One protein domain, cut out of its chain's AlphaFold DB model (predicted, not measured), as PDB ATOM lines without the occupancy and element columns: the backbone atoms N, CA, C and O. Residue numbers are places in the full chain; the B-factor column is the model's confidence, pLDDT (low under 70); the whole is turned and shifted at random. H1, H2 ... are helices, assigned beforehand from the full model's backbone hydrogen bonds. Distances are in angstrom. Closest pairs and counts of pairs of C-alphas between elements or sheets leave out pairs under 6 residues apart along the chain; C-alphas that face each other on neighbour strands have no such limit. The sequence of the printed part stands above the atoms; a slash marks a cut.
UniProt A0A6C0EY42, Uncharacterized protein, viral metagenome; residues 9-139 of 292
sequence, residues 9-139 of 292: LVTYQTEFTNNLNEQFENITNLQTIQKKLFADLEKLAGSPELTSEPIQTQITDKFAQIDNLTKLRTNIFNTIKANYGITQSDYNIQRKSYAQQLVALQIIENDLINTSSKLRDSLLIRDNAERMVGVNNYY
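This is residues 9 to 139 of the 292 residues of an uncharacterized protein of viral metagenome (UniProt A0A6C0EY42). Three long helices lie nearly lengthwise in a slender, loosely formed up-and-down bundle: H1 and H2 make a helical hairpin side by side, and H3 runs beside this hairpin with few close contacts. Shifted along the axis, the first turns of H1, residues 9 to 15, stick out at one end of the rod and the last turns of H3, residues 132 to 139, stick out at the other, and these two arms add to its length. The printed part has 131 residues with three named helices, in the order H1, H2, H3, and no named strand, and the class is all helix. The whole is only just loose, close to extended, with a radius of gyration of the C-alphas of 20.7 A and spans of 78 by 26 by 19 A.

H1 holds residues 9 to 45 and is 54.1 A long from first to last C-alpha, beginning at C-alpha 9 at (54.404, 49.756, 209.237). H2 holds residues 53 to 84, 46.7 A long, beginning at C-alpha 53 at (0.170, 36.388, 231.702). H3, the longest helix with 47 residues, holds residues 93 to 139, 69.8 A long, and ends at C-alpha 139 at (-22.198, 45.494, 229.865).

H1, H2 and H3 form a bundle, up and down, each helix running against the one before it in the chain. H1 and H2 are a hairpin and touch, with 15 pairs of C-alphas within 8 A. Their closest C-alphas are those of Gln 34 and Ile 66, 5.9 A apart. Their lines stand at a shallow tilt of 19 degrees, opposite ways. H1 and H3 are close but not clearly touching, with 2 pairs of C-alphas within 8 A. Their closest C-alphas are those of Ala 45 and Leu 123, 6.9 A apart. They run the same way at a shallow tilt of 16 degrees. H2 and H3 are near each other, with 24 pairs of C-alphas within 10 A and the closest at 8.2 A. In H1, H2 and H3 every O i to N i+4 pair is within hydrogen-bond range.

The C-alphas of Leu 9 and Tyr 139, the two farthest apart, are 79.4 A apart. Without the residues that stand free, the body of 116 residues spans 58 by 22 by 18 A. The printed part has no cut. The links from H1 to H2, 7 residues, and from H2 to H3, 8 residues, are short. The mean pLDDT of the printed part is 76.0, and 32 residues are under 70, among them residues 9 to 17, 48 to 51 and 84 to 97.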
ATOM      1  N   LEU A   9      55.552  48.935 209.650       54.31
ATOM      2  CA  LEU A   9      54.404  49.756 209.237       54.31
ATOM      3  C   LEU A   9      53.275  48.950 208.573       54.31
ATOM      4  O   LEU A   9      52.102  49.276 208.762       54.31
ATOM      5  N   VAL A  10      53.610  47.892 207.830       61.59
ATOM      6  CA  VAL A  10      52.622  47.019 207.172       61.59
ATOM      7  C   VAL A  10      51.917  46.147 208.212       61.59
ATOM      8  O   VAL A  10      50.703  45.946 208.145       61.59
ATOM      9  N   THR A  11      52.649  45.689 209.227       60.84
ATOM     10  CA  THR A  11      52.117  44.866 210.317       60.84
ATOM     11  C   THR A  11      51.085  45.631 211.151       60.84
ATOM     12  O   THR A  11      49.984  45.126 211.362       60.84
ATOM     13  N   TYR A  12      51.378  46.886 211.524       60.44
ATOM     14  CA  TYR A  12      50.439  47.742 212.268       60.44
ATOM     15  C   TYR A  12      49.155  48.051 211.485       60.44
ATOM     16  O   TYR A  12      48.069  48.048 212.060       60.44
ATOM     17  N   GLN A  13      49.248  48.300 210.173       61.66
ATOM     18  CA  GLN A  13      48.059  48.526 209.340       61.66
ATOM     19  C   GLN A  13      47.182  47.275 209.231       61.66
ATOM     20  O   GLN A  13      45.958  47.386 209.244       61.66
ATOM     21  N   THR A  14      47.802  46.095 209.175       65.81
ATOM     22  CA  THR A  14      47.090  44.816 209.057       65.81
ATOM     23  C   THR A  14      46.360  44.461 210.358       65.81
ATOM     24  O   THR A  14      45.182  44.101 210.337       65.81
ATOM     25  N   GLU A  15      47.018  44.626 211.507       69.69
ATOM     26  CA  GLU A  15      46.414  44.408 212.828       69.69
ATOM     27  C   GLU A  15      45.256  45.384 213.093       69.69
ATOM     28  O   GLU A  15      44.186  44.987 213.561       69.69
ATOM     29  N   PHE A  16      45.421  46.644 212.679       66.19
ATOM     30  CA  PHE A  16      44.376  47.665 212.724       66.19
ATOM     31  C   PHE A  16      43.132  47.277 211.909       66.19
ATOM     32  O   PHE A  16      42.013  47.370 212.418       66.19
ATOM     33  N   THR A  17      43.304  46.822 210.662       68.44
ATOM     34  CA  THR A  17      42.176  46.391 209.819       68.44
ATOM     35  C   THR A  17      41.475  45.150 210.361       68.44
ATOM     36  O   THR A  17      40.255  45.047 210.251       68.44
ATOM     37  N   ASN A  18      42.217  44.234 210.985       76.81
ATOM     38  CA  ASN A  18      41.654  43.001 211.532       76.81
ATOM     39  C   ASN A  18      40.742  43.277 212.735       76.81
ATOM     40  O   ASN A  18      39.612  42.798 212.751       76.81
ATOM     41  N   ASN A  19      41.180  44.114 213.681       76.69
ATOM     42  CA  ASN A  19      40.371  44.496 214.848       76.69
ATOM     43  C   ASN A  19      39.071  45.216 214.432       76.69
ATOM     44  O   ASN A  19      37.987  44.943 214.938       76.69
ATOM     45  N   LEU A  20      39.152  46.104 213.439       74.62
ATOM     46  CA  LEU A  20      37.992  46.849 212.949       74.62
ATOM     47  C   LEU A  20      36.977  45.932 212.235       74.62
ATOM     48  O   LEU A  20      35.768  46.073 212.430       74.62
ATOM     49  N   ASN A  21      37.459  44.958 211.457       80.38
ATOM     50  CA  ASN A  21      36.610  43.939 210.835       80.38
ATOM     51  C   ASN A  21      35.911  43.057 211.882       80.38
ATOM     52  O   ASN A  21      34.716  42.802 211.750       80.38
ATOM     53  N   GLU A  22      36.617  42.657 212.942       84.62
ATOM     54  CA  GLU A  22      36.052  41.881 214.055       84.62
ATOM     55  C   GLU A  22      34.905  42.640 214.748       84.62
ATOM     56  O   GLU A  22      33.830  42.091 214.999       84.62
ATOM     57  N   GLN A  23      35.074  43.944 214.984       79.62
ATOM     58  CA  GLN A  23      34.027  44.796 215.561       79.62
ATOM     59  C   GLN A  23      32.778  44.875 214.663       79.62
ATOM     60  O   GLN A  23      31.647  44.851 215.159       79.62
ATOM     61  N   PHE A  24      32.949  44.941 213.339       79.94
ATOM     62  CA  PHE A  24      31.827  44.933 212.394       79.94
ATOM     63  C   PHE A  24      31.123  43.577 212.310       79.94
ATOM     64  O   PHE A  24      29.891  43.526 212.213       79.94
ATOM     65  N   GLU A  25      31.877  42.484 212.380       84.25
ATOM     66  CA  GLU A  25      31.315  41.138 212.449       84.25
ATOM     67  C   GLU A  25      30.451  40.982 213.709       84.25
ATOM     68  O   GLU A  25      29.299  40.549 213.626       84.25
ATOM     69  N   ASN A  26      30.937  41.467 214.855       85.44
ATOM     70  CA  ASN A  26      30.181  41.493 216.105       85.44
ATOM     71  C   ASN A  26      28.873  42.286 215.976       85.44
ATOM     72  O   ASN A  26      27.814  41.785 216.357       85.44
ATOM     73  N   ILE A  27      28.899  43.485 215.380       80.00
ATOM     74  CA  ILE A  27      27.675  44.266 215.116       80.00
ATOM     75  C   ILE A  27      26.693  43.469 214.242       80.00
ATOM     76  O   ILE A  27      25.494  43.452 214.527       80.00
ATOM     77  N   THR A  28      27.181  42.787 213.206       79.69
ATOM     78  CA  THR A  28      26.349  42.007 212.273       79.69
ATOM     79  C   THR A  28      25.711  40.792 212.955       79.69
ATOM     80  O   THR A  28      24.526  40.497 212.756       79.69
ATOM     81  N   ASN A  29      26.460  40.116 213.824       86.00
ATOM     82  CA  ASN A  29      25.958  39.010 214.634       86.00
ATOM     83  C   ASN A  29      24.866  39.484 215.603       86.00
ATOM     84  O   ASN A  29      23.777  38.905 215.642       86.00
ATOM     85  N   LEU A  30      25.101  40.595 216.311       81.81
ATOM     86  CA  LEU A  30      24.101  41.209 217.192       81.81
ATOM     87  C   LEU A  30      22.827  41.591 216.425       81.81
ATOM     88  O   LEU A  30      21.719  41.329 216.895       81.81
ATOM     89  N   GLN A  31      22.962  42.143 215.217       80.94
ATOM     90  CA  GLN A  31      21.823  42.464 214.349       80.94
ATOM     91  C   GLN A  31      21.028  41.223 213.936       80.94
ATOM     92  O   GLN A  31      19.800  41.265 213.873       80.94
ATOM     93  N   THR A  32      21.706  40.113 213.662       83.44
ATOM     94  CA  THR A  32      21.053  38.851 213.295       83.44
ATOM     95  C   THR A  32      20.226  38.303 214.458       83.44
ATOM     96  O   THR A  32      19.080  37.890 214.268       83.44
ATOM     97  N   ILE A  33      20.764  38.376 215.678       85.38
ATOM     98  CA  ILE A  33      20.048  37.989 216.899       85.38
ATOM     99  C   ILE A  33      18.829  38.894 217.118       85.38
ATOM    100  O   ILE A  33      17.733  38.387 217.355       85.38
ATOM    101  N   GLN A  34      18.984  40.216 216.976       80.06
ATOM    102  CA  GLN A  34      17.871  41.167 217.088       80.06
ATOM    103  C   GLN A  34      16.756  40.849 216.088       80.06
ATOM    104  O   GLN A  34      15.600  40.725 216.485       80.06
ATOM    105  N   LYS A  35      17.088  40.645 214.807       83.19
ATOM    106  CA  LYS A  35      16.109  40.283 213.767       83.19
ATOM    107  C   LYS A  35      15.356  38.996 214.100       83.19
ATOM    108  O   LYS A  35      14.147  38.933 213.904       83.19
ATOM    109  N   LYS A  36      16.047  37.987 214.637       85.88
ATOM    110  CA  LYS A  36      15.410  36.741 215.084       85.88
ATOM    111  C   LYS A  36      14.433  36.987 216.237       85.88
ATOM    112  O   LYS A  36      13.311  36.495 216.191       85.88
ATOM    113  N   LEU A  37      14.831  37.781 217.234       85.81
ATOM    114  CA  LEU A  37      13.957  38.166 218.345       85.81
ATOM    115  C   LEU A  37      12.720  38.932 217.858       85.81
ATOM    116  O   LEU A  37      11.627  38.671 218.352       85.81
ATOM    117  N   PHE A  38      12.866  39.815 216.866       85.81
ATOM    118  CA  PHE A  38      11.734  40.503 216.238       85.81
ATOM    119  C   PHE A  38      10.800  39.546 215.502       85.81
ATOM    120  O   PHE A  38       9.596  39.619 215.708       85.81
ATOM    121  N   ALA A  39      11.327  38.605 214.717       84.50
ATOM    122  CA  ALA A  39      10.498  37.605 214.047       84.50
ATOM    123  C   ALA A  39       9.727  36.723 215.050       84.50
ATOM    124  O   ALA A  39       8.580  36.346 214.811       84.50
ATOM    125  N   ASP A  40      10.337  36.401 216.194       84.69
ATOM    126  CA  ASP A  40       9.654  35.686 217.276       84.69
ATOM    127  C   ASP A  40       8.592  36.563 217.958       84.69
ATOM    128  O   ASP A  40       7.508  36.075 218.280       84.69
ATOM    129  N   LEU A  41       8.871  37.856 218.148       84.31
ATOM    130  CA  LEU A  41       7.901  38.824 218.659       84.31
ATOM    131  C   LEU A  41       6.715  38.998 217.715       84.31
ATOM    132  O   LEU A  41       5.596  39.037 218.201       84.31
ATOM    133  N   GLU A  42       6.919  39.057 216.401       82.19
ATOM    134  CA  GLU A  42       5.831  39.142 215.417       82.19
ATOM    135  C   GLU A  42       4.913  37.918 215.479       82.19
ATOM    136  O   GLU A  42       3.693  38.053 215.424       82.19
ATOM    137  N   LYS A  43       5.475  36.717 215.673       85.81
ATOM    138  CA  LYS A  43       4.678  35.494 215.861       85.81
ATOM    139  C   LYS A  43       3.859  35.542 217.148       85.81
ATOM    140  O   LYS A  43       2.676  35.218 217.127       85.81
ATOM    141  N   LEU A  44       4.468  35.972 218.255       82.06
ATOM    142  CA  LEU A  44       3.770  36.150 219.532       82.06
ATOM    143  C   LEU A  44       2.695  37.241 219.427       82.06
ATOM    144  O   LEU A  44       1.574  37.056 219.894       82.06
ATOM    145  N   ALA A  45       3.008  38.332 218.733       74.50
ATOM    146  CA  ALA A  45       2.113  39.437 218.425       74.50
ATOM    147  C   ALA A  45       1.013  39.066 217.425       74.50
ATOM    148  O   ALA A  45       0.068  39.830 217.283       74.50
ATOM    149  N   GLY A  46       1.106  37.931 216.733       75.00
ATOM    150  CA  GLY A  46       0.037  37.366 215.909       75.00
ATOM    151  C   GLY A  46      -0.889  36.419 216.677       75.00
ATOM    152  O   GLY A  46      -1.921  36.015 216.146       75.00
ATOM    153  N   SER A  47      -0.544  36.065 217.920       75.81
ATOM    154  CA  SER A  47      -1.321  35.122 218.725       75.81
ATOM    155  C   SER A  47      -2.663  35.726 219.183       75.81
ATOM    156  O   SER A  47      -2.728  36.926 219.503       75.81
ATOM    157  N   PRO A  48      -3.743  34.920 219.230       66.25
ATOM    158  CA  PRO A  48      -5.032  35.331 219.783       66.25
ATOM    159  C   PRO A  48      -5.031  35.476 221.317       66.25
ATOM    160  O   PRO A  48      -5.894  36.168 221.838       66.25
ATOM    161  N   GLU A  49      -4.068  34.891 222.038       69.06
ATOM    162  CA  GLU A  49      -4.015  34.880 223.518       69.06
ATOM    163  C   GLU A  49      -3.094  35.967 224.108       69.06
ATOM    164  O   GLU A  49      -2.376  35.744 225.086       69.06
ATOM    165  N   LEU A  50      -3.066  37.151 223.493       66.81
ATOM    166  CA  LEU A  50      -2.082  38.199 223.792       66.81
ATOM    167  C   LEU A  50      -2.131  38.702 225.254       66.81
ATOM    168  O   LEU A  50      -1.101  39.117 225.784       66.81
ATOM    169  N   THR A  51      -3.295  38.629 225.905       62.19
ATOM    170  CA  THR A  51      -3.521  39.012 227.316       62.19
ATOM    171  C   THR A  51      -3.146  37.943 228.335       62.19
ATOM    172  O   THR A  51      -3.219  38.192 229.541       62.19
ATOM    173  N   SER A  52      -2.750  36.747 227.897       70.31
ATOM    174  CA  SER A  52      -2.315  35.719 228.836       70.31
ATOM    175  C   SER A  52      -1.008  36.148 229.522       70.31
ATOM    176  O   SER A  52      -0.021  36.507 228.874       70.31
ATOM    177  N   GLU A  53      -0.993  36.080 230.857       70.56
ATOM    178  CA  GLU A  53       0.170  36.388 231.702       70.56
ATOM    179  C   GLU A  53       1.497  35.766 231.197       70.56
ATOM    180  O   GLU A  53       2.500  36.490 231.111       70.56
ATOM    181  N   PRO A  54       1.556  34.477 230.781       73.69
ATOM    182  CA  PRO A  54       2.800  33.892 230.280       73.69
ATOM    183  C   PRO A  54       3.270  34.497 228.952       73.69
ATOM    184  O   PRO A  54       4.478  34.570 228.718       73.69
ATOM    185  N   ILE A  55       2.364  34.930 228.070       74.06
ATOM    186  CA  ILE A  55       2.727  35.516 226.771       74.06
ATOM    187  C   ILE A  55       3.173  36.967 226.954       74.06
ATOM    188  O   ILE A  55       4.188  37.374 226.386       74.06
ATOM    189  N   GLN A  56       2.494  37.732 227.809       75.69
ATOM    190  CA  GLN A  56       2.854  39.125 228.074       75.69
ATOM    191  C   GLN A  56       4.222  39.255 228.767       75.69
ATOM    192  O   GLN A  56       5.014  40.148 228.443       75.69
ATOM    193  N   THR A  57       4.557  38.301 229.641       76.75
ATOM    194  CA  THR A  57       5.892  38.191 230.252       76.75
ATOM    195  C   THR A  57       6.966  37.896 229.201       76.75
ATOM    196  O   THR A  57       7.999  38.563 229.170       76.75
ATOM    197  N   GLN A  58       6.708  36.959 228.281       81.38
ATOM    198  CA  GLN A  58       7.640  36.625 227.194       81.38
ATOM    199  C   GLN A  58       7.869  37.788 226.222       81.38
ATOM    200  O   GLN A  58       8.991  37.997 225.763       81.38
ATOM    201  N   ILE A  59       6.824  38.556 225.907       81.62
ATOM    202  CA  ILE A  59       6.928  39.758 225.073       81.62
ATOM    203  C   ILE A  59       7.825  40.800 225.758       81.62
ATOM    204  O   ILE A  59       8.745  41.330 225.131       81.62
ATOM    205  N   THR A  60       7.601  41.055 227.049       82.38
ATOM    206  CA  THR A  60       8.382  42.026 227.835       82.38
ATOM    207  C   THR A  60       9.853  41.619 227.941       82.38
ATOM    208  O   THR A  60      10.737  42.444 227.713       82.38
ATOM    209  N   ASP A  61      10.122  40.341 228.215       84.69
ATOM    210  CA  ASP A  61      11.481  39.799 228.286       84.69
ATOM    211  C   ASP A  61      12.224  39.933 226.946       84.69
ATOM    212  O   ASP A  61      13.339  40.452 226.891       84.69
ATOM    213  N   LYS A  62      11.578  39.578 225.827       84.00
ATOM    214  CA  LYS A  62      12.171  39.730 224.488       84.00
ATOM    215  C   LYS A  62      12.466  41.190 224.141       84.00
ATOM    216  O   LYS A  62      13.514  41.469 223.558       84.00
ATOM    217  N   PHE A  63      11.601  42.133 224.521       85.12
ATOM    218  CA  PHE A  63      11.893  43.560 224.366       85.12
ATOM    219  C   PHE A  63      13.085  44.008 225.216       85.12
ATOM    220  O   PHE A  63      13.936  44.743 224.715       85.12
ATOM    221  N   ALA A  64      13.203  43.534 226.458       84.12
ATOM    222  CA  ALA A  64      14.353  43.834 227.308       84.12
ATOM    223  C   ALA A  64      15.667  43.291 226.712       84.12
ATOM    224  O   ALA A  64      16.692  43.980 226.727       84.12
ATOM    225  N   GLN A  65      15.636  42.091 226.122       87.06
ATOM    226  CA  GLN A  65      16.775  41.524 225.392       87.06
ATOM    227  C   GLN A  65      17.155  42.382 224.175       87.06
ATOM    228  O   GLN A  65      18.333  42.688 223.982       87.06
ATOM    229  N   ILE A  66      16.175  42.819 223.379       85.81
ATOM    230  CA  ILE A  66      16.396  43.716 222.232       85.81
ATOM    231  C   ILE A  66      17.021  45.042 222.678       85.81
ATOM    232  O   ILE A  66      17.970  45.509 222.044       85.81
ATOM    233  N   ASP A  67      16.544  45.632 223.774       84.31
ATOM    234  CA  ASP A  67      17.078  46.891 224.300       84.31
ATOM    235  C   ASP A  67      18.526  46.729 224.783       84.31
ATOM    236  O   ASP A  67      19.366  47.594 224.526       84.31
ATOM    237  N   ASN A  68      18.857  45.610 225.438       85.69
ATOM    238  CA  ASN A  68      20.230  45.304 225.843       85.69
ATOM    239  C   ASN A  68      21.151  45.154 224.621       85.69
ATOM    240  O   ASN A  68      22.173  45.832 224.524       85.69
ATOM    241  N   LEU A  69      20.740  44.352 223.633       83.12
ATOM    242  CA  LEU A  69      21.492  44.185 222.386       83.12
ATOM    243  C   LEU A  69      21.681  45.521 221.655       83.12
ATOM    244  O   LEU A  69      22.744  45.770 221.094       83.12
ATOM    245  N   THR A  70      20.670  46.394 221.681       81.12
ATOM    246  CA  THR A  70      20.747  47.735 221.083       81.12
ATOM    247  C   THR A  70      21.780  48.588 221.811       81.12
ATOM    248  O   THR A  70      22.672  49.131 221.165       81.12
ATOM    249  N   LYS A  71      21.755  48.623 223.149       84.50
ATOM    250  CA  LYS A  71      22.753  49.344 223.961       84.50
ATOM    251  C   LYS A  71      24.178  48.851 223.711       84.50
ATOM    252  O   LYS A  71      25.078  49.674 223.547       84.50
ATOM    253  N   LEU A  72      24.388  47.532 223.657       82.62
ATOM    254  CA  LEU A  72      25.691  46.937 223.342       82.62
ATOM    255  C   LEU A  72      26.171  47.362 221.951       82.62
ATOM    256  O   LEU A  72      27.306  47.808 221.797       82.62
ATOM    257  N   ARG A  73      25.286  47.309 220.952       79.50
ATOM    258  CA  ARG A  73      25.592  47.720 219.578       79.50
ATOM    259  C   ARG A  73      25.961  49.200 219.483       79.50
ATOM    260  O   ARG A  73      26.971  49.529 218.869       79.50
ATOM    261  N   THR A  74      25.184  50.083 220.112       82.38
ATOM    262  CA  THR A  74      25.455  51.527 220.143       82.38
ATOM    263  C   THR A  74      26.761  51.832 220.883       82.38
ATOM    264  O   THR A  74      27.509  52.715 220.472       82.38
ATOM    265  N   ASN A  75      27.088  51.085 221.944       85.38
ATOM    266  CA  ASN A  75      28.369  51.220 222.640       85.38
ATOM    267  C   ASN A  75      29.552  50.864 221.723       85.38
ATOM    268  O   ASN A  75      30.479  51.666 221.587       85.38
ATOM    269  N   ILE A  76      29.486  49.720 221.033       81.62
ATOM    270  CA  ILE A  76      30.512  49.311 220.061       81.62
ATOM    271  C   ILE A  76      30.633  50.361 218.949       81.62
ATOM    272  O   ILE A  76      31.732  50.813 218.638       81.62
ATOM    273  N   PHE A  77      29.506  50.826 218.407       80.62
ATOM    274  CA  PHE A  77      29.472  51.856 217.369       80.62
ATOM    275  C   PHE A  77      30.131  53.171 217.815       80.62
ATOM    276  O   PHE A  77      30.944  53.748 217.090       80.62
ATOM    277  N   ASN A  78      29.835  53.631 219.032       81.25
ATOM    278  CA  ASN A  78      30.454  54.824 219.608       81.25
ATOM    279  C   ASN A  78      31.954  54.629 219.860       81.25
ATOM    280  O   ASN A  78      32.732  55.547 219.607       81.25
ATOM    281  N   THR A  79      32.362  53.436 220.298       81.06
ATOM    282  CA  THR A  79      33.771  53.068 220.495       81.06
ATOM    283  C   THR A  79      34.540  53.099 219.175       81.06
ATOM    284  O   THR A  79      35.608  53.702 219.107       81.06
ATOM    285  N   ILE A  80      33.968  52.548 218.096       75.62
ATOM    286  CA  ILE A  80      34.519  52.651 216.735       75.62
ATOM    287  C   ILE A  80      34.656  54.133 216.350       75.62
ATOM    288  O   ILE A  80      35.733  54.593 215.969       75.62
ATOM    289  N   LYS A  81      33.588  54.924 216.491       74.62
ATOM    290  CA  LYS A  81      33.601  56.344 216.115       74.62
ATOM    291  C   LYS A  81      34.681  57.142 216.859       74.62
ATOM    292  O   LYS A  81      35.378  57.939 216.228       74.62
ATOM    293  N   ALA A  82      34.821  56.918 218.166       77.44
ATOM    294  CA  ALA A  82      35.799  57.591 219.014       77.44
ATOM    295  C   ALA A  82      37.241  57.160 218.699       77.44
ATOM    296  O   ALA A  82      38.099  58.015 218.494       77.44
ATOM    297  N   ASN A  83      37.497  55.852 218.592       72.38
ATOM    298  CA  ASN A  83      38.848  55.314 218.397       72.38
ATOM    299  C   ASN A  83      39.414  55.596 217.004       72.38
ATOM    300  O   ASN A  83      40.625  55.741 216.845       72.38
ATOM    301  N   TYR A  84      38.559  55.683 215.984       67.88
ATOM    302  CA  TYR A  84      39.012  55.836 214.601       67.88
ATOM    303  C   TYR A  84      38.936  57.273 214.082       67.88
ATOM    304  O   TYR A  84      39.333  57.528 212.939       67.88
ATOM    305  N   GLY A  85      38.470  58.216 214.912       61.09
ATOM    306  CA  GLY A  85      38.402  59.635 214.569       61.09
ATOM    307  C   GLY A  85      37.658  59.872 213.258       61.09
ATOM    308  O   GLY A  85      38.059  60.738 212.481       61.09
ATOM    309  N   ILE A  86      36.625  59.062 212.971       60.38
ATOM    310  CA  ILE A  86      35.795  59.187 211.766       60.38
ATOM    311  C   ILE A  86      34.950  60.456 211.931       60.38
ATOM    312  O   ILE A  86      33.784  60.438 212.320       60.38
ATOM    313  N   THR A  87      35.601  61.586 211.698       54.44
ATOM    314  CA  THR A  87      35.010  62.890 211.433       54.44
ATOM    315  C   THR A  87      34.884  63.020 209.916       54.44
ATOM    316  O   THR A  87      35.624  62.384 209.166       54.44
ATOM    317  N   GLN A  88      33.892  63.772 209.440       52.38
ATOM    318  CA  GLN A  88      33.483  63.818 208.027       52.38
ATOM    319  C   GLN A  88      34.582  64.252 207.023       52.38
ATOM    320  O   GLN A  88      34.304  64.256 205.827       52.38
ATOM    321  N   SER A  89      35.797  64.617 207.453       49.78
ATOM    322  CA  SER A  89      36.737  65.411 206.652       49.78
ATOM    323  C   SER A  89      37.912  64.690 205.971       49.78
ATOM    324  O   SER A  89      38.503  65.310 205.093       49.78
ATOM    325  N   ASP A  90      38.248  63.423 206.262       50.56
ATOM    326  CA  ASP A  90      39.492  62.821 205.722       50.56
ATOM    327  C   ASP A  90      39.287  61.686 204.696       50.56
ATOM    328  O   ASP A  90      38.875  60.563 205.003       50.56
ATOM    329  N   TYR A  91      39.645  61.992 203.443       47.28
ATOM    330  CA  TYR A  91      39.433  61.193 202.229       47.28
ATOM    331  C   TYR A  91      40.583  60.222 201.899       47.28
ATOM    332  O   TYR A  91      41.179  60.289 200.828       47.28
ATOM    333  N   ASN A  92      40.863  59.249 202.769       58.44
ATOM    334  CA  ASN A  92      41.623  58.060 202.353       58.44
ATOM    335  C   ASN A  92      40.652  56.992 201.812       58.44
ATOM    336  O   ASN A  92      39.628  56.718 202.438       58.44
ATOM    337  N   ILE A  93      40.953  56.371 200.660       56.22
ATOM    338  CA  ILE A  93      40.048  55.435 199.946       56.22
ATOM    339  C   ILE A  93      39.539  54.298 200.855       56.22
ATOM    340  O   ILE A  93      38.356  53.967 200.813       56.22
ATOM    341  N   GLN A  94      40.391  53.756 201.733       59.19
ATOM    342  CA  GLN A  94      39.990  52.724 202.700       59.19
ATOM    343  C   GLN A  94      39.006  53.271 203.748       59.19
ATOM    344  O   GLN A  94      37.943  52.691 203.952       59.19
ATOM    345  N   ARG A  95      39.280  54.444 204.343       64.19
ATOM    346  CA  ARG A  95      38.375  55.100 205.310       64.19
ATOM    347  C   ARG A  95      37.016  55.443 204.696       64.19
ATOM    348  O   ARG A  95      36.004  55.339 205.383       64.19
ATOM    349  N   LYS A  96      36.973  55.783 203.403       65.25
ATOM    350  CA  LYS A  96      35.727  56.065 202.672       65.25
ATOM    351  C   LYS A  96      34.791  54.852 202.621       65.25
ATOM    352  O   LYS A  96      33.597  55.013 202.855       65.25
ATOM    353  N   SER A  97      35.316  53.652 202.360       68.81
ATOM    354  CA  SER A  97      34.514  52.416 202.345       68.81
ATOM    355  C   SER A  97      33.915  52.114 203.725       68.81
ATOM    356  O   SER A  97      32.736  51.785 203.838       68.81
ATOM    357  N   TYR A  98      34.693  52.297 204.796       71.25
ATOM    358  CA  TYR A  98      34.216  52.067 206.165       71.25
ATOM    359  C   TYR A  98      33.231  53.137 206.644       71.25
ATOM    360  O   TYR A  98      32.254  52.817 207.318       71.25
ATOM    361  N   ALA A  99      33.427  54.399 206.251       71.69
ATOM    362  CA  ALA A  99      32.465  55.462 206.525       71.69
ATOM    363  C   ALA A  99      31.096  55.159 205.891       71.69
ATOM    364  O   ALA A  99      30.064  55.378 206.520       71.69
ATOM    365  N   GLN A 100      31.073  54.593 204.679       72.25
ATOM    366  CA  GLN A 100      29.831  54.152 204.035       72.25
ATOM    367  C   GLN A 100      29.161  52.992 204.787       72.25
ATOM    368  O   GLN A 100      27.948  53.027 204.992       72.25
ATOM    369  N   GLN A 101      29.932  52.002 205.252       74.19
ATOM    370  CA  GLN A 101      29.405  50.905 206.078       74.19
ATOM    371  C   GLN A 101      28.811  51.418 207.398       74.19
ATOM    372  O   GLN A 101      27.736  50.982 207.804       74.19
ATOM    373  N   LEU A 102      29.454  52.404 208.028       76.19
ATOM    374  CA  LEU A 102      28.974  53.032 209.258       76.19
ATOM    375  C   LEU A 102      27.628  53.750 209.052       76.19
ATOM    376  O   LEU A 102      26.708  53.586 209.851       76.19
ATOM    377  N   VAL A 103      27.492  54.508 207.958       80.44
ATOM    378  CA  VAL A 103      26.233  55.182 207.598       80.44
ATOM    379  C   VAL A 103      25.123  54.163 207.326       80.44
ATOM    380  O   VAL A 103      24.006  54.337 207.812       80.44
ATOM    381  N   ALA A 104      25.421  53.072 206.613       82.00
ATOM    382  CA  ALA A 104      24.452  52.003 206.374       82.00
ATOM    383  C   ALA A 104      23.965  51.364 207.688       82.00
ATOM    384  O   ALA A 104      22.764  51.175 207.878       82.00
ATOM    385  N   LEU A 105      24.874  51.101 208.633       78.06
ATOM    386  CA  LEU A 105      24.527  50.575 209.958       78.06
ATOM    387  C   LEU A 105      23.650  51.534 210.767       78.06
ATOM    388  O   LEU A 105      22.727  51.081 211.447       78.06
ATOM    389  N   GLN A 106      23.905  52.841 210.670       79.50
ATOM    390  CA  GLN A 106      23.098  53.864 211.332       79.50
ATOM    391  C   GLN A 106      21.676  53.931 210.752       79.50
ATOM    392  O   GLN A 106      20.711  54.047 211.504       79.50
ATOM    393  N   ILE A 107      21.520  53.809 209.431       85.56
ATOM    394  CA  ILE A 107      20.195  53.733 208.794       85.56
ATOM    395  C   ILE A 107      19.438  52.498 209.297       85.56
ATOM    396  O   ILE A 107      18.286  52.613 209.707       85.56
ATOM    397  N   ILE A 108      20.107  51.341 209.343       81.88
ATOM    398  CA  ILE A 108      19.536  50.098 209.881       81.88
ATOM    399  C   ILE A 108      19.192  50.246 211.376       81.88
ATOM    400  O   ILE A 108      18.222  49.652 211.834       81.88
ATOM    401  N   GLU A 109      19.954  51.030 212.155       80.75
ATOM    402  CA  GLU A 109      19.607  51.365 213.551       80.75
ATOM    403  C   GLU A 109      18.257  52.043 213.647       80.75
ATOM    404  O   GLU A 109      17.374  51.588 214.369       80.75
ATOM    405  N   ASN A 110      18.121  53.133 212.899       85.31
ATOM    406  CA  ASN A 110      16.941  53.968 212.948       85.31
ATOM    407  C   ASN A 110      15.715  53.191 212.476       85.31
ATOM    408  O   ASN A 110      14.655  53.300 213.088       85.31
ATOM    409  N   ASP A 111      15.867  52.374 211.435       83.56
ATOM    410  CA  ASP A 111      14.792  51.519 210.938       83.56
ATOM    411  C   ASP A 111      14.353  50.477 211.979       83.56
ATOM    412  O   ASP A 111      13.159  50.305 212.237       83.56
ATOM    413  N   LEU A 112      15.312  49.843 212.662       83.50
ATOM    414  CA  LEU A 112      15.030  48.854 213.702       83.50
ATOM    415  C   LEU A 112      14.360  49.479 214.933       83.50
ATOM    416  O   LEU A 112      13.389  48.925 215.448       83.50
ATOM    417  N   ILE A 113      14.841  50.639 215.392       83.75
ATOM    418  CA  ILE A 113      14.252  51.377 216.519       83.75
ATOM    419  C   ILE A 113      12.824  51.808 216.179       83.75
ATOM    420  O   ILE A 113      11.909  51.603 216.976       83.75
ATOM    421  N   ASN A 114      12.613  52.353 214.980       88.44
ATOM    422  CA  ASN A 114      11.296  52.774 214.512       88.44
ATOM    423  C   ASN A 114      10.322  51.589 214.428       88.44
ATOM    424  O   ASN A 114       9.198  51.668 214.922       88.44
ATOM    425  N   THR A 115      10.762  50.466 213.858       82.50
ATOM    426  CA  THR A 115       9.957  49.238 213.765       82.50
ATOM    427  C   THR A 115       9.625  48.684 215.149       82.50
ATOM    428  O   THR A 115       8.476  48.340 215.419       82.50
ATOM    429  N   SER A 116      10.598  48.676 216.063       82.81
ATOM    430  CA  SER A 116      10.398  48.264 217.454       82.81
ATOM    431  C   SER A 116       9.357  49.119 218.172       82.81
ATOM    432  O   SER A 116       8.474  48.580 218.838       82.81
ATOM    433  N   SER A 117       9.434  50.443 218.012       85.94
ATOM    434  CA  SER A 117       8.470  51.379 218.596       85.94
ATOM    435  C   SER A 117       7.065  51.119 218.067       85.94
ATOM    436  O   SER A 117       6.148  50.897 218.849       85.94
ATOM    437  N   LYS A 118       6.907  51.033 216.741       87.94
ATOM    438  CA  LYS A 118       5.610  50.753 216.107       87.94
ATOM    439  C   LYS A 118       5.005  49.433 216.571       87.94
ATOM    440  O   LYS A 118       3.790  49.339 216.747       87.94
ATOM    441  N   LEU A 119       5.837  48.409 216.769       86.44
ATOM    442  CA  LEU A 119       5.384  47.116 217.270       86.44
ATOM    443  C   LEU A 119       4.887  47.222 218.718       86.44
ATOM    444  O   LEU A 119       3.821  46.695 219.025       86.44
ATOM    445  N   ARG A 120       5.610  47.940 219.591       84.62
ATOM    446  CA  ARG A 120       5.173  48.213 220.973       84.62
ATOM    447  C   ARG A 120       3.841  48.961 221.006       84.62
ATOM    448  O   ARG A 120       2.937  48.544 221.727       84.62
ATOM    449  N   ASP A 121       3.696  49.995 220.183       87.00
ATOM    450  CA  ASP A 121       2.460  50.777 220.094       87.00
ATOM    451  C   ASP A 121       1.288  49.908 219.618       87.00
ATOM    452  O   ASP A 121       0.202  49.935 220.195       87.00
ATOM    453  N   SER A 122       1.524  49.062 218.611       83.62
ATOM    454  CA  SER A 122       0.514  48.133 218.090       83.62
ATOM    455  C   SER A 122       0.068  47.112 219.142       83.62
ATOM    456  O   SER A 122      -1.123  46.823 219.255       83.62
ATOM    457  N   LEU A 123       1.000  46.584 219.941       84.50
ATOM    458  CA  LEU A 123       0.696  45.659 221.035       84.50
ATOM    459  C   LEU A 123      -0.133  46.328 222.138       84.50
ATOM    460  O   LEU A 123      -1.090  45.729 222.623       84.50
ATOM    461  N   LEU A 124       0.187  47.575 222.490       83.75
ATOM    462  CA  LEU A 124      -0.570  48.355 223.469       83.75
ATOM    463  C   LEU A 124      -1.993  48.646 222.978       83.75
ATOM    464  O   LEU A 124      -2.951  48.501 223.735       83.75
ATOM    465  N   ILE A 125      -2.151  49.019 221.703       82.81
ATOM    466  CA  ILE A 125      -3.470  49.223 221.091       82.81
ATOM    467  C   ILE A 125      -4.286  47.927 221.143       82.81
ATOM    468  O   ILE A 125      -5.464  47.971 221.494       82.81
ATOM    469  N   ARG A 126      -3.673  46.774 220.837       80.94
ATOM    470  CA  ARG A 126      -4.347  45.468 220.912       80.94
ATOM    471  C   ARG A 126      -4.774  45.104 222.333       80.94
ATOM    472  O   ARG A 126      -5.928  44.730 222.511       80.94
ATOM    473  N   ASP A 127      -3.891  45.235 223.322       79.62
ATOM    474  CA  ASP A 127      -4.210  44.957 224.732       79.62
ATOM    475  C   ASP A 127      -5.366  45.844 225.224       79.62
ATOM    476  O   ASP A 127      -6.340  45.363 225.807       79.62
ATOM    477  N   ASN A 128      -5.326  47.137 224.892       75.38
ATOM    478  CA  ASN A 128      -6.407  48.065 225.216       75.38
ATOM    479  C   ASN A 128      -7.720  47.711 224.504       75.38
ATOM    480  O   ASN A 128      -8.785  47.780 225.118       75.38
ATOM    481  N   ALA A 129      -7.662  47.320 223.228       75.75
ATOM    482  CA  ALA A 129      -8.836  46.890 222.475       75.75
ATOM    483  C   ALA A 129      -9.450  45.615 223.070       75.75
ATOM    484  O   ALA A 129     -10.669  45.527 223.200       75.75
ATOM    485  N   GLU A 130      -8.632  44.651 223.491       76.81
ATOM    486  CA  GLU A 130      -9.106  43.421 224.124       76.81
ATOM    487  C   GLU A 130      -9.801  43.703 225.461       76.81
ATOM    488  O   GLU A 130     -10.913  43.227 225.702       76.81
ATOM    489  N   ARG A 131      -9.217  44.574 226.293       72.44
ATOM    490  CA  ARG A 131      -9.854  45.052 227.531       72.44
ATOM    491  C   ARG A 131     -11.168  45.778 227.252       72.44
ATOM    492  O   ARG A 131     -12.141  45.578 227.976       72.44
ATOM    493  N   MET A 132     -11.225  46.578 226.189       68.06
ATOM    494  CA  MET A 132     -12.443  47.278 225.775       68.06
ATOM    495  C   MET A 132     -13.537  46.306 225.316       68.06
ATOM    496  O   MET A 132     -14.694  46.472 225.700       68.06
ATOM    497  N   VAL A 133     -13.188  45.260 224.561       70.19
ATOM    498  CA  VAL A 133     -14.124  44.191 224.175       70.19
ATOM    499  C   VAL A 133     -14.614  43.428 225.404       70.19
ATOM    500  O   VAL A 133     -15.814  43.173 225.512       70.19
ATOM    501  N   GLY A 134     -13.730  43.115 226.356       59.56
ATOM    502  CA  GLY A 134     -14.104  42.490 227.627       59.56
ATOM    503  C   GLY A 134     -15.128  43.323 228.403       59.56
ATOM    504  O   GLY A 134     -16.182  42.816 228.792       59.56
ATOM    505  N   VAL A 135     -14.872  44.625 228.549       64.75
ATOM    506  CA  VAL A 135     -15.781  45.566 229.220       64.75
ATOM    507  C   VAL A 135     -17.112  45.702 228.470       64.75
ATOM    508  O   VAL A 135     -18.177  45.642 229.088       64.75
ATOM    509  N   ASN A 136     -17.087  45.844 227.144       64.44
ATOM    510  CA  ASN A 136     -18.307  45.982 226.348       64.44
ATOM    511  C   ASN A 136     -19.174  44.713 226.386       64.44
ATOM    512  O   ASN A 136     -20.396  44.798 226.533       64.44
ATOM    513  N   ASN A 137     -18.554  43.533 226.312       70.75
ATOM    514  CA  ASN A 137     -19.257  42.258 226.446       70.75
ATOM    515  C   ASN A 137     -19.903  42.107 227.826       70.75
ATOM    516  O   ASN A 137     -21.045  41.654 227.908       70.75
ATOM    517  N   TYR A 138     -19.222  42.524 228.899       72.50
ATOM    518  CA  TYR A 138     -19.795  42.522 230.245       72.50
ATOM    519  C   TYR A 138     -21.074  43.370 230.320       72.50
ATOM    520  O   TYR A 138     -22.115  42.884 230.773       72.50
ATOM    521  N   TYR A 139     -21.027  44.617 229.836       66.44
ATOM    522  CA  TYR A 139     -22.198  45.494 229.865       66.44
ATOM    523  C   TYR A 139     -23.326  44.965 228.982       66.44
ATOM    524  O   TYR A 139     -24.469  44.926 229.430       66.44
TER     525      TYR A 139